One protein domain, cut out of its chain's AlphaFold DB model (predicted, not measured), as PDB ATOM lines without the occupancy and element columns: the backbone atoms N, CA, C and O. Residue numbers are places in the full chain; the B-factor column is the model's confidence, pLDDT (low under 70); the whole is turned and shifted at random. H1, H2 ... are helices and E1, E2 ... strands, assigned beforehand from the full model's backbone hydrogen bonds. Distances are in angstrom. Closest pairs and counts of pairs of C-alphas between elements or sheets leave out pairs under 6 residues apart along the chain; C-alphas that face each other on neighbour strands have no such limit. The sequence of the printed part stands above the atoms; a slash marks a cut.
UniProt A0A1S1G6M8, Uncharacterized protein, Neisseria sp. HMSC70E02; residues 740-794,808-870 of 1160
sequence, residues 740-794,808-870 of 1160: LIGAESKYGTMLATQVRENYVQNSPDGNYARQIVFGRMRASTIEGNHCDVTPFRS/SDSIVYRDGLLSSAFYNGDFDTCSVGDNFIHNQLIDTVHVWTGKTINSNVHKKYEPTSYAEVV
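What this domain is: This is residues 740 to 794 and 808 to 870 of the 1160 residues of an uncharacterized protein of Neisseria sp. HMSC70E02 (UniProt A0A1S1G6M8). The chain is wound in stacked, flattened turns, a short solenoid: E1, E2 and E3 make one turn, E4, E5 and E6 the next, and E7 and E8 begin a third, from which E9 folds back beside E8 as a hairpin. One wall of the turns is made of the sheets E1 E4 E7 and E2 E5 E8 E9, set at an angle, and E3 and E6 make the opposite wall; H1 lies far from the core, after a long link. The printed part has 118 residues, with nine named strands, E1 to E9, and then one named helix; it is mostly strand, though under half of the residues are in named elements. The sheet E1 E4 E7 and the pair E3 E6 are parallel, and the sheet E2 E5 E8 E9 is mixed. The whole is compact, with a radius of gyration of the C-alphas of 15.0 A and spans of 45 by 36 by 25 A.

Where its parts are: E1 is residues 754 to 756, with C-alpha 754 at (-11.671, -26.560, 18.979), and E2 is residues 759 to 761. E3, residues 770 to 778, is 21.8 A long and bends by 53 degrees at residue 775. E4 is residues 781 to 783 and E5 residues 786 to 788. E6, residues 820 to 828, is 22.3 A long and begins at (-7.446, -27.867, 39.849). E7 is residues 831 to 833, E8 residues 835 to 839 with 13.8 A, E9 residues 844 to 848 with 12.9 A. H1, residues 866 to 870, ends at (-11.302, -6.402, 34.070).

How they stand to each other: E1 runs on into E2 at 60 degrees. E1 and E4 are parallel, with N 755 and O 781 2.8 A apart; E4 and E7 too, with N 782 and O 831 at 2.9 A. E2 and E5 are parallel, with N 760 and O 786 at 2.8 A, and so are E5 and E8, with N 787 and O 836 at 2.8 A. E3 and E6 are parallel, with N 771 and O 820 at 2.8 A. The sheets E2 E5 E8 E9 and E3 E6 form a sandwich, two sheets face to face, and the parts of them that face each other are 9.8 A apart, centre to centre; the closest C-alphas of E5 and E6 are those of Cys 787 and Ala 821, 5.5 A apart. E8 and E9 are an antiparallel hairpin, with N 848 and O 835 at 2.7 A. H1 is on neither the sheet E2 E5 E8 E9 nor the sheet E1 E4 E7; in it every O i to N i+4 pair is within hydrogen-bond range.

The domain as a whole: The C-alphas farthest apart, those of Asp 809 and Lys 860, are 46.2 A apart. Residues 795 to 807 are not printed, in the link across the cut from E5 to E6; C-alphas 794 and 808 are 5.4 A apart. The link from E9 to H1 is long, with 17 residues. The mean pLDDT of the printed part is 85.2, and residues 852 to 870 are under 70.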
ATOM      1  N   LEU A 740      -6.696 -34.208  28.992       94.62
ATOM      2  CA  LEU A 740      -5.383 -33.708  28.619       94.62
ATOM      3  C   LEU A 740      -5.368 -33.453  27.113       94.62
ATOM      4  O   LEU A 740      -5.494 -34.392  26.330       94.62
ATOM      5  N   ILE A 741      -5.245 -32.188  26.710       93.31
ATOM      6  CA  ILE A 741      -5.371 -31.752  25.314       93.31
ATOM      7  C   ILE A 741      -4.201 -30.851  24.930       93.31
ATOM      8  O   ILE A 741      -3.863 -29.913  25.642       93.31
ATOM      9  N   GLY A 742      -3.620 -31.087  23.759       89.62
ATOM     10  CA  GLY A 742      -2.541 -30.277  23.199       89.62
ATOM     11  C   GLY A 742      -1.193 -30.984  23.276       89.62
ATOM     12  O   GLY A 742      -0.996 -31.924  24.036       89.62
ATOM     13  N   ALA A 743      -0.237 -30.540  22.467       87.19
ATOM     14  CA  ALA A 743       0.986 -31.302  22.239       87.19
ATOM     15  C   ALA A 743       2.040 -31.114  23.344       87.19
ATOM     16  O   ALA A 743       2.303 -29.992  23.780       87.19
ATOM     17  N   GLU A 744       2.726 -32.185  23.741       84.00
ATOM     18  CA  GLU A 744       4.009 -32.052  24.445       84.00
ATOM     19  C   GLU A 744       5.082 -31.458  23.514       84.00
ATOM     20  O   GLU A 744       5.050 -31.659  22.298       84.00
ATOM     21  N   SER A 745       6.096 -30.790  24.076       79.81
ATOM     22  CA  SER A 745       7.153 -30.109  23.305       79.81
ATOM     23  C   SER A 745       7.842 -30.992  22.262       79.81
ATOM     24  O   SER A 745       8.128 -30.525  21.161       79.81
ATOM     25  N   LYS A 746       8.071 -32.275  22.570       80.25
ATOM     26  CA  LYS A 746       8.691 -33.236  21.640       80.25
ATOM     27  C   LYS A 746       7.807 -33.592  20.437       80.25
ATOM     28  O   LYS A 746       8.342 -33.991  19.409       80.25
ATOM     29  N   TYR A 747       6.487 -33.432  20.550       77.88
ATOM     30  CA  TYR A 747       5.520 -33.756  19.497       77.88
ATOM     31  C   TYR A 747       5.077 -32.529  18.684       77.88
ATOM     32  O   TYR A 747       4.371 -32.677  17.687       77.88
ATOM     33  N   GLY A 748       5.507 -31.323  19.068       85.38
ATOM     34  CA  GLY A 748       5.236 -30.080  18.345       85.38
ATOM     35  C   GLY A 748       4.118 -29.247  18.959       85.38
ATOM     36  O   GLY A 748       4.162 -28.926  20.143       85.38
ATOM     37  N   THR A 749       3.162 -28.817  18.140       87.94
ATOM     38  CA  THR A 749       2.037 -27.967  18.550       87.94
ATOM     39  C   THR A 749       0.779 -28.470  17.857       87.94
ATOM     40  O   THR A 749       0.833 -28.811  16.678       87.94
ATOM     41  N   MET A 750      -0.330 -28.524  18.591       89.69
ATOM     42  CA  MET A 750      -1.637 -28.864  18.034       89.69
ATOM     43  C   MET A 750      -2.248 -27.621  17.370       89.69
ATOM     44  O   MET A 750      -2.281 -26.569  18.011       89.69
ATOM     45  N   LEU A 751      -2.671 -27.699  16.107       89.44
ATOM     46  CA  LEU A 751      -3.111 -26.523  15.338       89.44
ATOM     47  C   LEU A 751      -4.623 -26.505  15.116       89.44
ATOM     48  O   LEU A 751      -5.197 -27.520  14.720       89.44
ATOM     49  N   ALA A 752      -5.228 -25.325  15.264       90.94
ATOM     50  CA  ALA A 752      -6.625 -25.073  14.915       90.94
ATOM     51  C   ALA A 752      -7.586 -26.105  15.526       90.94
ATOM     52  O   ALA A 752      -8.471 -26.643  14.862       90.94
ATOM     53  N   THR A 753      -7.362 -26.409  16.806       93.25
ATOM     54  CA  THR A 753      -8.207 -27.313  17.587       93.25
ATOM     55  C   THR A 753      -9.333 -26.526  18.237       93.25
ATOM     56  O   THR A 753      -9.106 -25.451  18.785       93.25
ATOM     57  N   GLN A 754     -10.535 -27.081  18.236       95.19
ATOM     58  CA  GLN A 754     -11.671 -26.560  18.979       95.19
ATOM     59  C   GLN A 754     -11.910 -27.435  20.208       95.19
ATOM     60  O   GLN A 754     -12.102 -28.641  20.079       95.19
ATOM     61  N   VAL A 755     -11.884 -26.831  21.393       96.56
ATOM     62  CA  VAL A 755     -12.205 -27.462  22.677       96.56
ATOM     63  C   VAL A 755     -13.398 -26.714  23.250       96.56
ATOM     64  O   VAL A 755     -13.221 -25.636  23.816       96.56
ATOM     65  N   ARG A 756     -14.611 -27.226  23.030       96.88
ATOM     66  CA  ARG A 756     -15.839 -26.464  23.286       96.88
ATOM     67  C   ARG A 756     -16.830 -27.193  24.181       96.88
ATOM     68  O   ARG A 756     -17.068 -28.369  23.969       96.88
ATOM     69  N   GLU A 757     -17.445 -26.525  25.148       97.19
ATOM     70  CA  GLU A 757     -18.639 -27.058  25.838       97.19
ATOM     71  C   GLU A 757     -18.438 -28.421  26.538       97.19
ATOM     72  O   GLU A 757     -19.393 -29.156  26.773       97.19
ATOM     73  N   ASN A 758     -17.201 -28.813  26.863       98.69
ATOM     74  CA  ASN A 758     -16.956 -30.079  27.556       98.69
ATOM     75  C   ASN A 758     -17.217 -29.922  29.055       98.69
ATOM     76  O   ASN A 758     -16.846 -28.906  29.635       98.69
ATOM     77  N   TYR A 759     -17.783 -30.945  29.689       98.50
ATOM     78  CA  TYR A 759     -18.100 -30.972  31.113       98.50
ATOM     79  C   TYR A 759     -17.209 -31.978  31.844       98.50
ATOM     80  O   TYR A 759     -17.236 -33.173  31.553       98.50
ATOM     81  N   VAL A 760     -16.421 -31.519  32.814       98.69
ATOM     82  CA  VAL A 760     -15.549 -32.362  33.639       98.69
ATOM     83  C   VAL A 760     -15.944 -32.227  35.102       98.69
ATOM     84  O   VAL A 760     -16.001 -31.117  35.623       98.69
ATOM     85  N   GLN A 761     -16.176 -33.350  35.780       97.19
ATOM     86  CA  GLN A 761     -16.648 -33.354  37.166       97.19
ATOM     87  C   GLN A 761     -16.055 -34.476  38.018       97.19
ATOM     88  O   GLN A 761     -15.651 -35.535  37.527       97.19
ATOM     89  N   ASN A 762     -16.030 -34.229  39.323       95.50
ATOM     90  CA  ASN A 762     -15.717 -35.233  40.335       95.50
ATOM     91  C   ASN A 762     -16.923 -36.141  40.616       95.50
ATOM     92  O   ASN A 762     -18.020 -35.905  40.109       95.50
ATOM     93  N   SER A 763     -16.728 -37.197  41.408       94.25
ATOM     94  CA  SER A 763     -17.798 -38.140  41.746       94.25
ATOM     95  C   SER A 763     -17.614 -38.751  43.142       94.25
ATOM     96  O   SER A 763     -16.558 -38.579  43.757       94.25
ATOM     97  N   PRO A 764     -18.595 -39.530  43.633       90.94
ATOM     98  CA  PRO A 764     -18.463 -40.302  44.866       90.94
ATOM     99  C   PRO A 764     -17.235 -41.227  44.944       90.94
ATOM    100  O   PRO A 764     -16.832 -41.566  46.053       90.94
ATOM    101  N   ASP A 765     -16.619 -41.615  43.818       92.69
ATOM    102  CA  ASP A 765     -15.395 -42.438  43.795       92.69
ATOM    103  C   ASP A 765     -14.131 -41.633  44.152       92.69
ATOM    104  O   ASP A 765     -13.095 -42.197  44.527       92.69
ATOM    105  N   GLY A 766     -14.193 -40.306  44.019       92.50
ATOM    106  CA  GLY A 766     -13.090 -39.397  44.290       92.50
ATOM    107  C   GLY A 766     -13.050 -38.185  43.364       92.50
ATOM    108  O   GLY A 766     -13.961 -37.900  42.584       92.50
ATOM    109  N   ASN A 767     -11.940 -37.458  43.448       93.00
ATOM    110  CA  ASN A 767     -11.771 -36.175  42.772       93.00
ATOM    111  C   ASN A 767     -10.607 -36.236  41.788       93.00
ATOM    112  O   ASN A 767      -9.539 -36.701  42.171       93.00
ATOM    113  N   TYR A 768     -10.731 -35.689  40.575       94.69
ATOM    114  CA  TYR A 768      -9.567 -35.511  39.699       94.69
ATOM    115  C   TYR A 768      -8.506 -34.640  40.388       94.69
ATOM    116  O   TYR A 768      -8.831 -33.648  41.043       94.69
ATOM    117  N   ALA A 769      -7.215 -34.933  40.203       93.00
ATOM    118  CA  ALA A 769      -6.177 -33.988  40.619       93.00
ATOM    119  C   ALA A 769      -6.246 -32.698  39.779       93.00
ATOM    120  O   ALA A 769      -6.077 -31.596  40.309       93.00
ATOM    121  N   ARG A 770      -6.519 -32.835  38.474       93.62
ATOM    122  CA  ARG A 770      -6.686 -31.726  37.521       93.62
ATOM    123  C   ARG A 770      -7.844 -32.009  36.576       93.62
ATOM    124  O   ARG A 770      -7.898 -33.093  36.032       93.62
ATOM    125  N   GLN A 771      -8.748 -31.082  36.317       96.00
ATOM    126  CA  GLN A 771      -9.872 -31.373  35.430       96.00
ATOM    127  C   GLN A 771      -9.452 -31.308  33.969       96.00
ATOM    128  O   GLN A 771      -9.498 -32.331  33.296       96.00
ATOM    129  N   ILE A 772      -8.936 -30.172  33.505       95.81
ATOM    130  CA  ILE A 772      -8.454 -29.997  32.134       95.81
ATOM    131  C   ILE A 772      -6.993 -29.544  32.154       95.81
ATOM    132  O   ILE A 772      -6.623 -28.544  32.768       95.81
ATOM    133  N   VAL A 773      -6.143 -30.306  31.471       93.56
ATOM    134  CA  VAL A 773      -4.714 -30.047  31.308       93.56
ATOM    135  C   VAL A 773      -4.436 -29.691  29.860       93.56
ATOM    136  O   VAL A 773      -4.758 -30.458  28.954       93.56
ATOM    137  N   PHE A 774      -3.766 -28.565  29.649       91.25
ATOM    138  CA  PHE A 774      -3.394 -28.114  28.320       91.25
ATOM    139  C   PHE A 774      -1.900 -28.275  28.026       91.25
ATOM    140  O   PHE A 774      -1.033 -27.931  28.836       91.25
ATOM    141  N   GLY A 775      -1.605 -28.783  26.832       90.25
ATOM    142  CA  GLY A 775      -0.290 -28.766  26.200       90.25
ATOM    143  C   GLY A 775      -0.107 -27.554  25.279       90.25
ATOM    144  O   GLY A 775      -0.683 -26.486  25.487       90.25
ATOM    145  N   ARG A 776       0.715 -27.718  24.240       89.44
ATOM    146  CA  ARG A 776       0.987 -26.696  23.223       89.44
ATOM    147  C   ARG A 776      -0.118 -26.675  22.178       89.44
ATOM    148  O   ARG A 776      -0.349 -27.683  21.499       89.44
ATOM    149  N   MET A 777      -0.743 -25.517  21.997       90.44
ATOM    150  CA  MET A 777      -1.820 -25.309  21.028       90.44
ATOM    151  C   MET A 777      -1.615 -23.989  20.287       90.44
ATOM    152  O   MET A 777      -1.096 -23.034  20.862       90.44
ATOM    153  N   ARG A 778      -2.002 -23.929  19.012       91.06
ATOM    154  CA  ARG A 778      -1.936 -22.703  18.215       91.06
ATOM    155  C   ARG A 778      -3.184 -22.518  17.368       91.06
ATOM    156  O   ARG A 778      -3.638 -23.481  16.758       91.06
ATOM    157  N   ALA A 779      -3.651 -21.274  17.258       92.00
ATOM    158  CA  ALA A 779      -4.828 -20.907  16.467       92.00
ATOM    159  C   ALA A 779      -6.087 -21.683  16.887       92.00
ATOM    160  O   ALA A 779      -6.945 -21.979  16.065       92.00
ATOM    161  N   SER A 780      -6.148 -22.075  18.160       92.56
ATOM    162  CA  SER A 780      -7.183 -22.946  18.712       92.56
ATOM    163  C   SER A 780      -8.233 -22.143  19.473       92.56
ATOM    164  O   SER A 780      -7.938 -21.065  19.984       92.56
ATOM    165  N   THR A 781      -9.427 -22.704  19.610       92.31
ATOM    166  CA  THR A 781     -10.516 -22.133  20.412       92.31
ATOM    167  C   THR A 781     -10.751 -23.009  21.633       92.31
ATOM    168  O   THR A 781     -10.901 -24.221  21.488       92.31
ATOM    169  N   ILE A 782     -10.785 -22.412  22.824       94.31
ATOM    170  CA  ILE A 782     -11.132 -23.084  24.079       94.31
ATOM    171  C   ILE A 782     -12.292 -22.331  24.723       94.31
ATOM    172  O   ILE A 782     -12.087 -21.300  25.355       94.31
ATOM    173  N   GLU A 783     -13.513 -22.820  24.565       92.19
ATOM    174  CA  GLU A 783     -14.699 -22.022  24.883       92.19
ATOM    175  C   GLU A 783     -15.807 -22.831  25.546       92.19
ATOM    176  O   GLU A 783     -15.976 -24.007  25.245       92.19
ATOM    177  N   GLY A 784     -16.567 -22.245  26.465       93.38
ATOM    178  CA  GLY A 784     -17.756 -22.914  27.000       93.38
ATOM    179  C   GLY A 784     -17.471 -24.131  27.885       93.38
ATOM    180  O   GLY A 784     -18.402 -24.847  28.218       93.38
ATOM    181  N   ASN A 785     -16.218 -24.462  28.230       97.69
ATOM    182  CA  ASN A 785     -15.933 -25.698  28.973       97.69
ATOM    183  C   ASN A 785     -16.254 -25.534  30.463       97.69
ATOM    184  O   ASN A 785     -15.930 -24.513  31.065       97.69
ATOM    185  N   HIS A 786     -16.813 -26.571  31.079       98.06
ATOM    186  CA  HIS A 786     -17.247 -26.603  32.469       98.06
ATOM    187  C   HIS A 786     -16.387 -27.556  33.300       98.06
ATOM    188  O   HIS A 786     -16.187 -28.719  32.955       98.06
ATOM    189  N   CYS A 787     -15.915 -27.051  34.428       97.75
ATOM    190  CA  CYS A 787     -15.060 -27.733  35.382       97.75
ATOM    191  C   CYS A 787     -15.729 -27.690  36.764       97.75
ATOM    192  O   CYS A 787     -15.655 -26.674  37.454       97.75
ATOM    193  N   ASP A 788     -16.400 -28.765  37.176       96.38
ATOM    194  CA  ASP A 788     -16.997 -28.877  38.510       96.38
ATOM    195  C   ASP A 788     -15.988 -29.434  39.515       96.38
ATOM    196  O   ASP A 788     -15.808 -30.650  39.642       96.38
ATOM    197  N   VAL A 789     -15.303 -28.534  40.220       94.12
ATOM    198  CA  VAL A 789     -14.224 -28.872  41.157       94.12
ATOM    199  C   VAL A 789     -14.732 -29.311  42.528       94.12
ATOM    200  O   VAL A 789     -13.911 -29.501  43.430       94.12
ATOM    201  N   THR A 790     -16.047 -29.471  42.706       91.88
ATOM    202  CA  THR A 790     -16.659 -29.808  43.995       91.88
ATOM    203  C   THR A 790     -16.017 -31.070  44.587       91.88
ATOM    204  O   THR A 790     -15.960 -32.103  43.917       91.88
ATOM    205  N   PRO A 791     -15.476 -31.012  45.818       90.38
ATOM    206  CA  PRO A 791     -14.762 -32.131  46.406       90.38
ATOM    207  C   PRO A 791     -15.728 -33.070  47.130       90.38
ATOM    208  O   PRO A 791     -16.496 -32.638  47.992       90.38
ATOM    209  N   PHE A 792     -15.603 -34.367  46.868       90.75
ATOM    210  CA  PHE A 792     -16.244 -35.403  47.676       90.75
ATOM    211  C   PHE A 792     -15.458 -35.670  48.970       90.75
ATOM    212  O   PHE A 792     -14.220 -35.601  48.975       90.75
ATOM    213  N   ARG A 793     -16.175 -35.948  50.071       88.44
ATOM    214  CA  ARG A 793     -15.621 -36.195  51.421       88.44
ATOM    215  C   ARG A 793     -16.123 -37.487  52.055       88.44
ATOM    216  O   ARG A 793     -17.308 -37.798  51.954       88.44
ATOM    217  N   SER A 794     -15.239 -38.194  52.756       88.25
ATOM    218  CA  SER A 794     -15.631 -39.326  53.592       88.25
ATOM    219  C   SER A 794     -16.509 -38.845  54.756       88.25
ATOM    220  O   SER A 794     -16.384 -37.685  55.182       88.25
ATOM    221  N   SER A 808     -19.637 -39.208  50.776       87.00
ATOM    222  CA  SER A 808     -19.685 -40.544  50.178       87.00
ATOM    223  C   SER A 808     -18.862 -41.552  50.979       87.00
ATOM    224  O   SER A 808     -17.702 -41.299  51.307       87.00
ATOM    225  N   ASP A 809     -19.457 -42.717  51.234       86.50
ATOM    226  CA  ASP A 809     -18.796 -43.884  51.835       86.50
ATOM    227  C   ASP A 809     -17.861 -44.611  50.850       86.50
ATOM    228  O   ASP A 809     -17.089 -45.479  51.252       86.50
ATOM    229  N   SER A 810     -17.923 -44.286  49.551       85.75
ATOM    230  CA  SER A 810     -17.179 -44.974  48.487       85.75
ATOM    231  C   SER A 810     -15.902 -44.257  48.052       85.75
ATOM    232  O   SER A 810     -15.295 -44.652  47.058       85.75
ATOM    233  N   ILE A 811     -15.484 -43.192  48.743       84.69
ATOM    234  CA  ILE A 811     -14.326 -42.404  48.311       84.69
ATOM    235  C   ILE A 811     -13.045 -43.203  48.504       84.69
ATOM    236  O   ILE A 811     -12.618 -43.474  49.625       84.69
ATOM    237  N   VAL A 812     -12.382 -43.497  47.386       81.00
ATOM    238  CA  VAL A 812     -11.111 -44.238  47.368       81.00
ATOM    239  C   VAL A 812      -9.920 -43.311  47.092       81.00
ATOM    240  O   VAL A 812      -8.775 -43.658  47.380       81.00
ATOM    241  N   TYR A 813     -10.158 -42.118  46.534       87.81
ATOM    242  CA  TYR A 813      -9.094 -41.217  46.088       87.81
ATOM    243  C   TYR A 813      -9.380 -39.735  46.373       87.81
ATOM    244  O   TYR A 813     -10.473 -39.231  46.126       87.81
ATOM    245  N   ARG A 814      -8.346 -39.014  46.840       89.00
ATOM    246  CA  ARG A 814      -8.343 -37.553  47.085       89.00
ATOM    247  C   ARG A 814      -9.499 -37.035  47.952       89.00
ATOM    248  O   ARG A 814     -10.030 -35.951  47.711       89.00
ATOM    249  N   ASP A 815      -9.821 -37.775  49.005       88.88
ATOM    250  CA  ASP A 815     -10.849 -37.433  49.990       88.88
ATOM    251  C   ASP A 815     -10.681 -36.018  50.587       88.88
ATOM    252  O   ASP A 815      -9.706 -35.730  51.296       88.88
ATOM    253  N   GLY A 816     -11.660 -35.155  50.295       85.12
ATOM    254  CA  GLY A 816     -11.766 -33.773  50.760       85.12
ATOM    255  C   GLY A 816     -10.878 -32.761  50.042       85.12
ATOM    256  O   GLY A 816     -10.885 -31.587  50.412       85.12
ATOM    257  N   LEU A 817     -10.134 -33.182  49.015       88.94
ATOM    258  CA  LEU A 817      -9.254 -32.302  48.251       88.94
ATOM    259  C   LEU A 817      -9.944 -31.768  46.995       88.94
ATOM    260  O   LEU A 817     -10.426 -32.537  46.168       88.94
ATOM    261  N   LEU A 818      -9.888 -30.448  46.816       88.50
ATOM    262  CA  LEU A 818     -10.335 -29.776  45.598       88.50
ATOM    263  C   LEU A 818      -9.484 -30.171  44.382       88.50
ATOM    264  O   LEU A 818      -8.275 -30.438  44.484       88.50
ATOM    265  N   SER A 819     -10.129 -30.167  43.219       92.06
ATOM    266  CA  SER A 819      -9.488 -30.336  41.915       92.06
ATOM    267  C   SER A 819      -8.963 -29.004  41.389       92.06
ATOM    268  O   SER A 819      -9.576 -27.959  41.584       92.06
ATOM    269  N   SER A 820      -7.842 -29.024  40.666       91.12
ATOM    270  CA  SER A 820      -7.446 -27.867  39.849       91.12
ATOM    271  C   SER A 820      -8.242 -27.875  38.544       91.12
ATOM    272  O   SER A 820      -8.106 -28.831  37.790       91.12
ATOM    273  N   ALA A 821      -9.043 -26.846  38.260       92.88
ATOM    274  CA  ALA A 821      -9.900 -26.811  37.070       92.88
ATOM    275  C   ALA A 821      -9.100 -26.819  35.752       92.88
ATOM    276  O   ALA A 821      -9.059 -27.827  35.055       92.88
ATOM    277  N   PHE A 822      -8.397 -25.726  35.444       90.75
ATOM    278  CA  PHE A 822      -7.618 -25.561  34.213       90.75
ATOM    279  C   PHE A 822      -6.125 -25.449  34.534       90.75
ATOM    280  O   PHE A 822      -5.718 -24.646  35.378       90.75
ATOM    281  N   TYR A 823      -5.294 -26.272  33.893       87.56
ATOM    282  CA  TYR A 823      -3.874 -26.407  34.227       87.56
ATOM    283  C   TYR A 823      -2.964 -26.357  32.995       87.56
ATOM    284  O   TYR A 823      -3.272 -26.949  31.962       87.56
ATOM    285  N   ASN A 824      -1.786 -25.739  33.144       84.06
ATOM    286  CA  ASN A 824      -0.796 -25.531  32.078       84.06
ATOM    287  C   ASN A 824      -1.365 -24.777  30.855       84.06
ATOM    288  O   ASN A 824      -2.187 -23.882  31.015       84.06
ATOM    289  N   GLY A 825      -0.862 -25.084  29.657       77.88
ATOM    290  CA  GLY A 825      -1.161 -24.412  28.398       77.88
ATOM    291  C   GLY A 825      -0.000 -23.560  27.886       77.88
ATOM    292  O   GLY A 825       0.444 -22.612  28.532       77.88
ATOM    293  N   ASP A 826       0.469 -23.881  26.683       86.81
ATOM    294  CA  ASP A 826       1.270 -22.976  25.851       86.81
ATOM    295  C   ASP A 826       0.422 -22.646  24.625       86.81
ATOM    296  O   ASP A 826       0.486 -23.341  23.604       86.81
ATOM    297  N   PHE A 827      -0.461 -21.659  24.786       88.69
ATOM    298  CA  PHE A 827      -1.318 -21.183  23.710       88.69
ATOM    299  C   PHE A 827      -0.596 -20.114  22.902       88.69
ATOM    300  O   PHE A 827       0.086 -19.262  23.469       88.69
ATOM    301  N   ASP A 828      -0.755 -20.180  21.586       88.94
ATOM    302  CA  ASP A 828      -0.223 -19.225  20.619       88.94
ATOM    303  C   ASP A 828      -1.336 -18.840  19.643       88.94
ATOM    304  O   ASP A 828      -1.809 -19.698  18.905       88.94
ATOM    305  N   THR A 829      -1.785 -17.585  19.590       88.56
ATOM    306  CA  THR A 829      -2.909 -17.162  18.709       88.56
ATOM    307  C   THR A 829      -4.227 -17.889  18.994       88.56
ATOM    308  O   THR A 829      -5.030 -18.081  18.091       88.56
ATOM    309  N   CYS A 830      -4.441 -18.350  20.228       88.06
ATOM    310  CA  CYS A 830      -5.692 -19.008  20.607       88.06
ATOM    311  C   CYS A 830      -6.740 -17.998  21.087       88.06
ATOM    312  O   CYS A 830      -6.390 -16.939  21.609       88.06
ATOM    313  N   SER A 831      -8.008 -18.382  20.975       88.00
ATOM    314  CA  SER A 831      -9.145 -17.719  21.614       88.00
ATOM    315  C   SER A 831      -9.626 -18.564  22.792       88.00
ATOM    316  O   SER A 831      -9.661 -19.794  22.705       88.00
ATOM    317  N   VAL A 832      -9.954 -17.919  23.907       88.00
ATOM    318  CA  VAL A 832     -10.478 -18.574  25.111       88.00
ATOM    319  C   VAL A 832     -11.567 -17.683  25.690       88.00
ATOM    320  O   VAL A 832     -11.367 -16.487  25.892       88.00
ATOM    321  N   GLY A 833     -12.718 -18.276  25.966       85.31
ATOM    322  CA  GLY A 833     -13.916 -17.559  26.382       85.31
ATOM    323  C   GLY A 833     -14.824 -18.443  27.204       85.31
ATOM    324  O   GLY A 833     -14.793 -19.654  27.030       85.31
ATOM    325  N   ASP A 834     -15.599 -17.867  28.115       86.56
ATOM    326  CA  ASP A 834     -16.765 -18.548  28.696       86.56
ATOM    327  C   ASP A 834     -16.482 -19.956  29.244       86.56
ATOM    328  O   ASP A 834     -17.274 -20.875  29.106       86.56
ATOM    329  N   ASN A 835     -15.308 -20.165  29.840       93.19
ATOM    330  CA  ASN A 835     -14.984 -21.423  30.503       93.19
ATOM    331  C   ASN A 835     -15.304 -21.278  31.987       93.19
ATOM    332  O   ASN A 835     -14.864 -20.318  32.610       93.19
ATOM    333  N   PHE A 836     -16.024 -22.222  32.577       94.50
ATOM    334  CA  PHE A 836     -16.601 -22.081  33.908       94.50
ATOM    335  C   PHE A 836     -16.001 -23.068  34.905       94.50
ATOM    336  O   PHE A 836     -15.815 -24.246  34.611       94.50
ATOM    337  N   ILE A 837     -15.743 -22.588  36.116       95.31
ATOM    338  CA  ILE A 837     -15.324 -23.373  37.273       95.31
ATOM    339  C   ILE A 837     -16.456 -23.328  38.293       95.31
ATOM    340  O   ILE A 837     -16.804 -22.242  38.752       95.31
ATOM    341  N   HIS A 838     -17.000 -24.485  38.655       93.19
ATOM    342  CA  HIS A 838     -18.134 -24.622  39.573       93.19
ATOM    343  C   HIS A 838     -17.678 -25.227  40.896       93.19
ATOM    344  O   HIS A 838     -16.882 -26.168  40.910       93.19
ATOM    345  N   ASN A 839     -18.194 -24.706  42.009       91.56
ATOM    346  CA  ASN A 839     -18.085 -25.337  43.319       91.56
ATOM    347  C   ASN A 839     -19.447 -25.323  44.018       91.56
ATOM    348  O   ASN A 839     -19.849 -24.321  44.610       91.56
ATOM    349  N   GLN A 840     -20.131 -26.461  43.977       87.88
ATOM    350  CA  GLN A 840     -21.495 -26.620  44.470       87.88
ATOM    351  C   GLN A 840     -21.596 -26.557  46.003       87.88
ATOM    352  O   GLN A 840     -22.668 -26.282  46.529       87.88
ATOM    353  N   LEU A 841     -20.504 -26.781  46.748       83.44
ATOM    354  CA  LEU A 841     -20.537 -26.704  48.220       83.44
ATOM    355  C   LEU A 841     -20.648 -25.272  48.748       83.44
ATOM    356  O   LEU A 841     -21.142 -25.069  49.854       83.44
ATOM    357  N   ILE A 842     -20.128 -24.306  47.995       85.81
ATOM    358  CA  ILE A 842     -20.143 -22.881  48.356       85.81
ATOM    359  C   ILE A 842     -20.951 -22.045  47.360       85.81
ATOM    360  O   ILE A 842     -20.940 -20.824  47.468       85.81
ATOM    361  N   ASP A 843     -21.627 -22.709  46.418       84.31
ATOM    362  CA  ASP A 843     -22.461 -22.111  45.373       84.31
ATOM    363  C   ASP A 843     -21.743 -20.990  44.598       84.31
ATOM    364  O   ASP A 843     -22.236 -19.871  44.457       84.31
ATOM    365  N   THR A 844     -20.516 -21.268  44.134       86.56
ATOM    366  CA  THR A 844     -19.728 -20.303  43.351       86.56
ATOM    367  C   THR A 844     -19.456 -20.770  41.928       86.56
ATOM    368  O   THR A 844     -19.160 -21.942  41.672       86.56
ATOM    369  N   VAL A 845     -19.486 -19.805  41.004       89.56
ATOM    370  CA  VAL A 845     -19.078 -19.961  39.605       89.56
ATOM    371  C   VAL A 845     -18.007 -18.924  39.279       89.56
ATOM    372  O   VAL A 845     -18.173 -17.734  39.543       89.56
ATOM    373  N   HIS A 846     -16.897 -19.370  38.697       88.88
ATOM    374  CA  HIS A 846     -15.810 -18.503  38.245       88.88
ATOM    375  C   HIS A 846     -15.524 -18.715  36.763       88.88
ATOM    376  O   HIS A 846     -15.398 -19.850  36.312       88.88
ATOM    377  N   VAL A 847     -15.356 -17.624  36.014       86.94
ATOM    378  CA  VAL A 847     -14.950 -17.688  34.607       86.94
ATOM    379  C   VAL A 847     -13.427 -17.784  34.511       86.94
ATOM    380  O   VAL A 847     -12.692 -16.960  35.060       86.94
ATOM    381  N   TRP A 848     -12.936 -18.791  33.798       88.12
ATOM    382  CA  TRP A 848     -11.535 -18.948  33.454       88.12
ATOM    383  C   TRP A 848     -11.216 -18.221  32.148       88.12
ATOM    384  O   TRP A 848     -11.665 -18.587  31.065       88.12
ATOM    385  N   THR A 849     -10.368 -17.205  32.262       78.88
ATOM    386  CA  THR A 849      -9.954 -16.323  31.165       78.88
ATOM    387  C   THR A 849      -8.626 -16.738  30.549       78.88
ATOM    388  O   THR A 849      -7.864 -15.882  30.104       78.88
ATOM    389  N   GLY A 850      -8.274 -18.025  30.567       76.38
ATOM    390  CA  GLY A 850      -6.984 -18.467  30.033       76.38
ATOM    391  C   GLY A 850      -5.783 -18.073  30.904       76.38
ATOM    392  O   GLY A 850      -4.678 -17.948  30.404       76.38
ATOM    393  N   LYS A 851      -5.937 -17.801  32.206       71.94
ATOM    394  CA  LYS A 851      -4.779 -17.553  33.092       71.94
ATOM    395  C   LYS A 851      -4.253 -18.882  33.652       71.94
ATOM    396  O   LYS A 851      -5.029 -19.705  34.134       71.94
ATOM    397  N   THR A 852      -2.936 -19.098  33.637       63.72
ATOM    398  CA  THR A 852      -2.328 -20.253  34.330       63.72
ATOM    399  C   THR A 852      -2.302 -20.040  35.850       63.72
ATOM    400  O   THR A 852      -2.353 -18.905  36.318       63.72
ATOM    401  N   ILE A 853      -2.149 -21.114  36.638       52.53
ATOM    402  CA  ILE A 853      -2.075 -21.048  38.116       52.53
ATOM    403  C   ILE A 853      -0.932 -20.151  38.640       52.53
ATOM    404  O   ILE A 853      -1.024 -19.602  39.731       52.53
ATOM    405  N   ASN A 854       0.117 -19.949  37.834       53.69
ATOM    406  CA  ASN A 854       1.247 -19.066  38.143       53.69
ATOM    407  C   ASN A 854       1.108 -17.674  37.502       53.69
ATOM    408  O   ASN A 854       2.077 -16.923  37.457       53.69
ATOM    409  N   SER A 855      -0.069 -17.341  36.961       50.34
ATOM    410  CA  SER A 855      -0.358 -16.082  36.259       50.34
ATOM    411  C   SER A 855       0.556 -15.787  35.054       50.34
ATOM    412  O   SER A 855       0.638 -14.648  34.598       50.34
ATOM    413  N   ASN A 856       1.235 -16.805  34.512       51.88
ATOM    414  CA  ASN A 856       2.076 -16.676  33.323       51.88
ATOM    415  C   ASN A 856       1.225 -16.570  32.053       51.88
ATOM    416  O   ASN A 856       0.183 -17.218  31.934       51.88
ATOM    417  N   VAL A 857       1.723 -15.761  31.114       49.00
ATOM    418  CA  VAL A 857       1.045 -15.320  29.891       49.00
ATOM    419  C   VAL A 857       1.152 -16.393  28.804       49.00
ATOM    420  O   VAL A 857       2.256 -16.763  28.400       49.00
ATOM    421  N   HIS A 858       0.014 -16.875  28.305       65.25
ATOM    422  CA  HIS A 858      -0.044 -17.537  27.003       65.25
ATOM    423  C   HIS A 858       0.346 -16.549  25.890       65.25
ATOM    424  O   HIS A 858       0.048 -15.360  25.975       65.25
ATOM    425  N   LYS A 859       1.021 -17.000  24.833       64.19
ATOM    426  CA  LYS A 859       1.492 -16.112  23.761       64.19
ATOM    427  C   LYS A 859       0.324 -15.727  22.854       64.19
ATOM    428  O   LYS A 859      -0.399 -16.595  22.392       64.19
ATOM    429  N   LYS A 860       0.169 -14.433  22.543       62.16
ATOM    430  CA  LYS A 860      -0.816 -13.948  21.552       62.16
ATOM    431  C   LYS A 860      -2.204 -14.572  21.767       62.16
ATOM    432  O   LYS A 860      -2.756 -15.168  20.861       62.16
ATOM    433  N   TYR A 861      -2.699 -14.552  22.994       69.88
ATOM    434  CA  TYR A 861      -3.978 -15.147  23.360       69.88
ATOM    435  C   TYR A 861      -4.994 -14.023  23.608       69.88
ATOM    436  O   TYR A 861      -4.637 -13.022  24.234       69.88
ATOM    437  N   GLU A 862      -6.223 -14.181  23.117       66.12
ATOM    438  CA  GLU A 862      -7.309 -13.206  23.270       66.12
ATOM    439  C   GLU A 862      -8.433 -13.780  24.153       66.12
ATOM    440  O   GLU A 862      -9.127 -14.706  23.723       66.12
ATOM    441  N   PRO A 863      -8.625 -13.264  25.386       65.25
ATOM    442  CA  PRO A 863      -9.812 -13.567  26.171       65.25
ATOM    443  C   PRO A 863     -11.016 -12.841  25.575       65.25
ATOM    444  O   PRO A 863     -11.025 -11.609  25.539       65.25
ATOM    445  N   THR A 864     -12.049 -13.570  25.158       65.38
ATOM    446  CA  THR A 864     -13.254 -12.958  24.562       65.38
ATOM    447  C   THR A 864     -14.069 -12.148  25.579       65.38
ATOM    448  O   THR A 864     -14.679 -11.151  25.206       65.38
ATOM    449  N   SER A 865     -13.988 -12.483  26.874       60.75
ATOM    450  CA  SER A 865     -14.641 -11.771  27.990       60.75
ATOM    451  C   SER A 865     -13.696 -10.868  28.806       60.75
ATOM    452  O   SER A 865     -14.008 -10.468  29.930       60.75
ATOM    453  N   TYR A 866     -12.515 -10.515  28.274       58.28
ATOM    454  CA  TYR A 866     -11.486  -9.779  29.031       58.28
ATOM    455  C   TYR A 866     -11.990  -8.456  29.615       58.28
ATOM    456  O   TYR A 866     -11.700  -8.137  30.767       58.28
ATOM    457  N   ALA A 867     -12.735  -7.684  28.822       58.06
ATOM    458  CA  ALA A 867     -13.219  -6.370  29.229       58.06
ATOM    459  C   ALA A 867     -14.177  -6.466  30.425       58.06
ATOM    460  O   ALA A 867     -14.046  -5.700  31.376       58.06
ATOM    461  N   GLU A 868     -15.081  -7.442  30.410       61.94
ATOM    462  CA  GLU A 868     -16.044  -7.679  31.487       61.94
ATOM    463  C   GLU A 868     -15.342  -8.128  32.770       61.94
ATOM    464  O   GLU A 868     -15.615  -7.593  33.841       61.94
ATOM    465  N   VAL A 869     -14.354  -9.022  32.664       62.59
ATOM    466  CA  VAL A 869     -13.582  -9.490  33.826       62.59
ATOM    467  C   VAL A 869     -12.710  -8.387  34.417       62.59
ATOM    468  O   VAL A 869     -12.643  -8.245  35.634       62.59
ATOM    469  N   VAL A 870     -12.066  -7.563  33.586       65.94
ATOM    470  CA  VAL A 870     -11.302  -6.402  34.070       65.94
ATOM    471  C   VAL A 870     -12.221  -5.393  34.759       65.94
ATOM    472  O   VAL A 870     -11.815  -4.761  35.736       65.94
TER     473      VAL A 870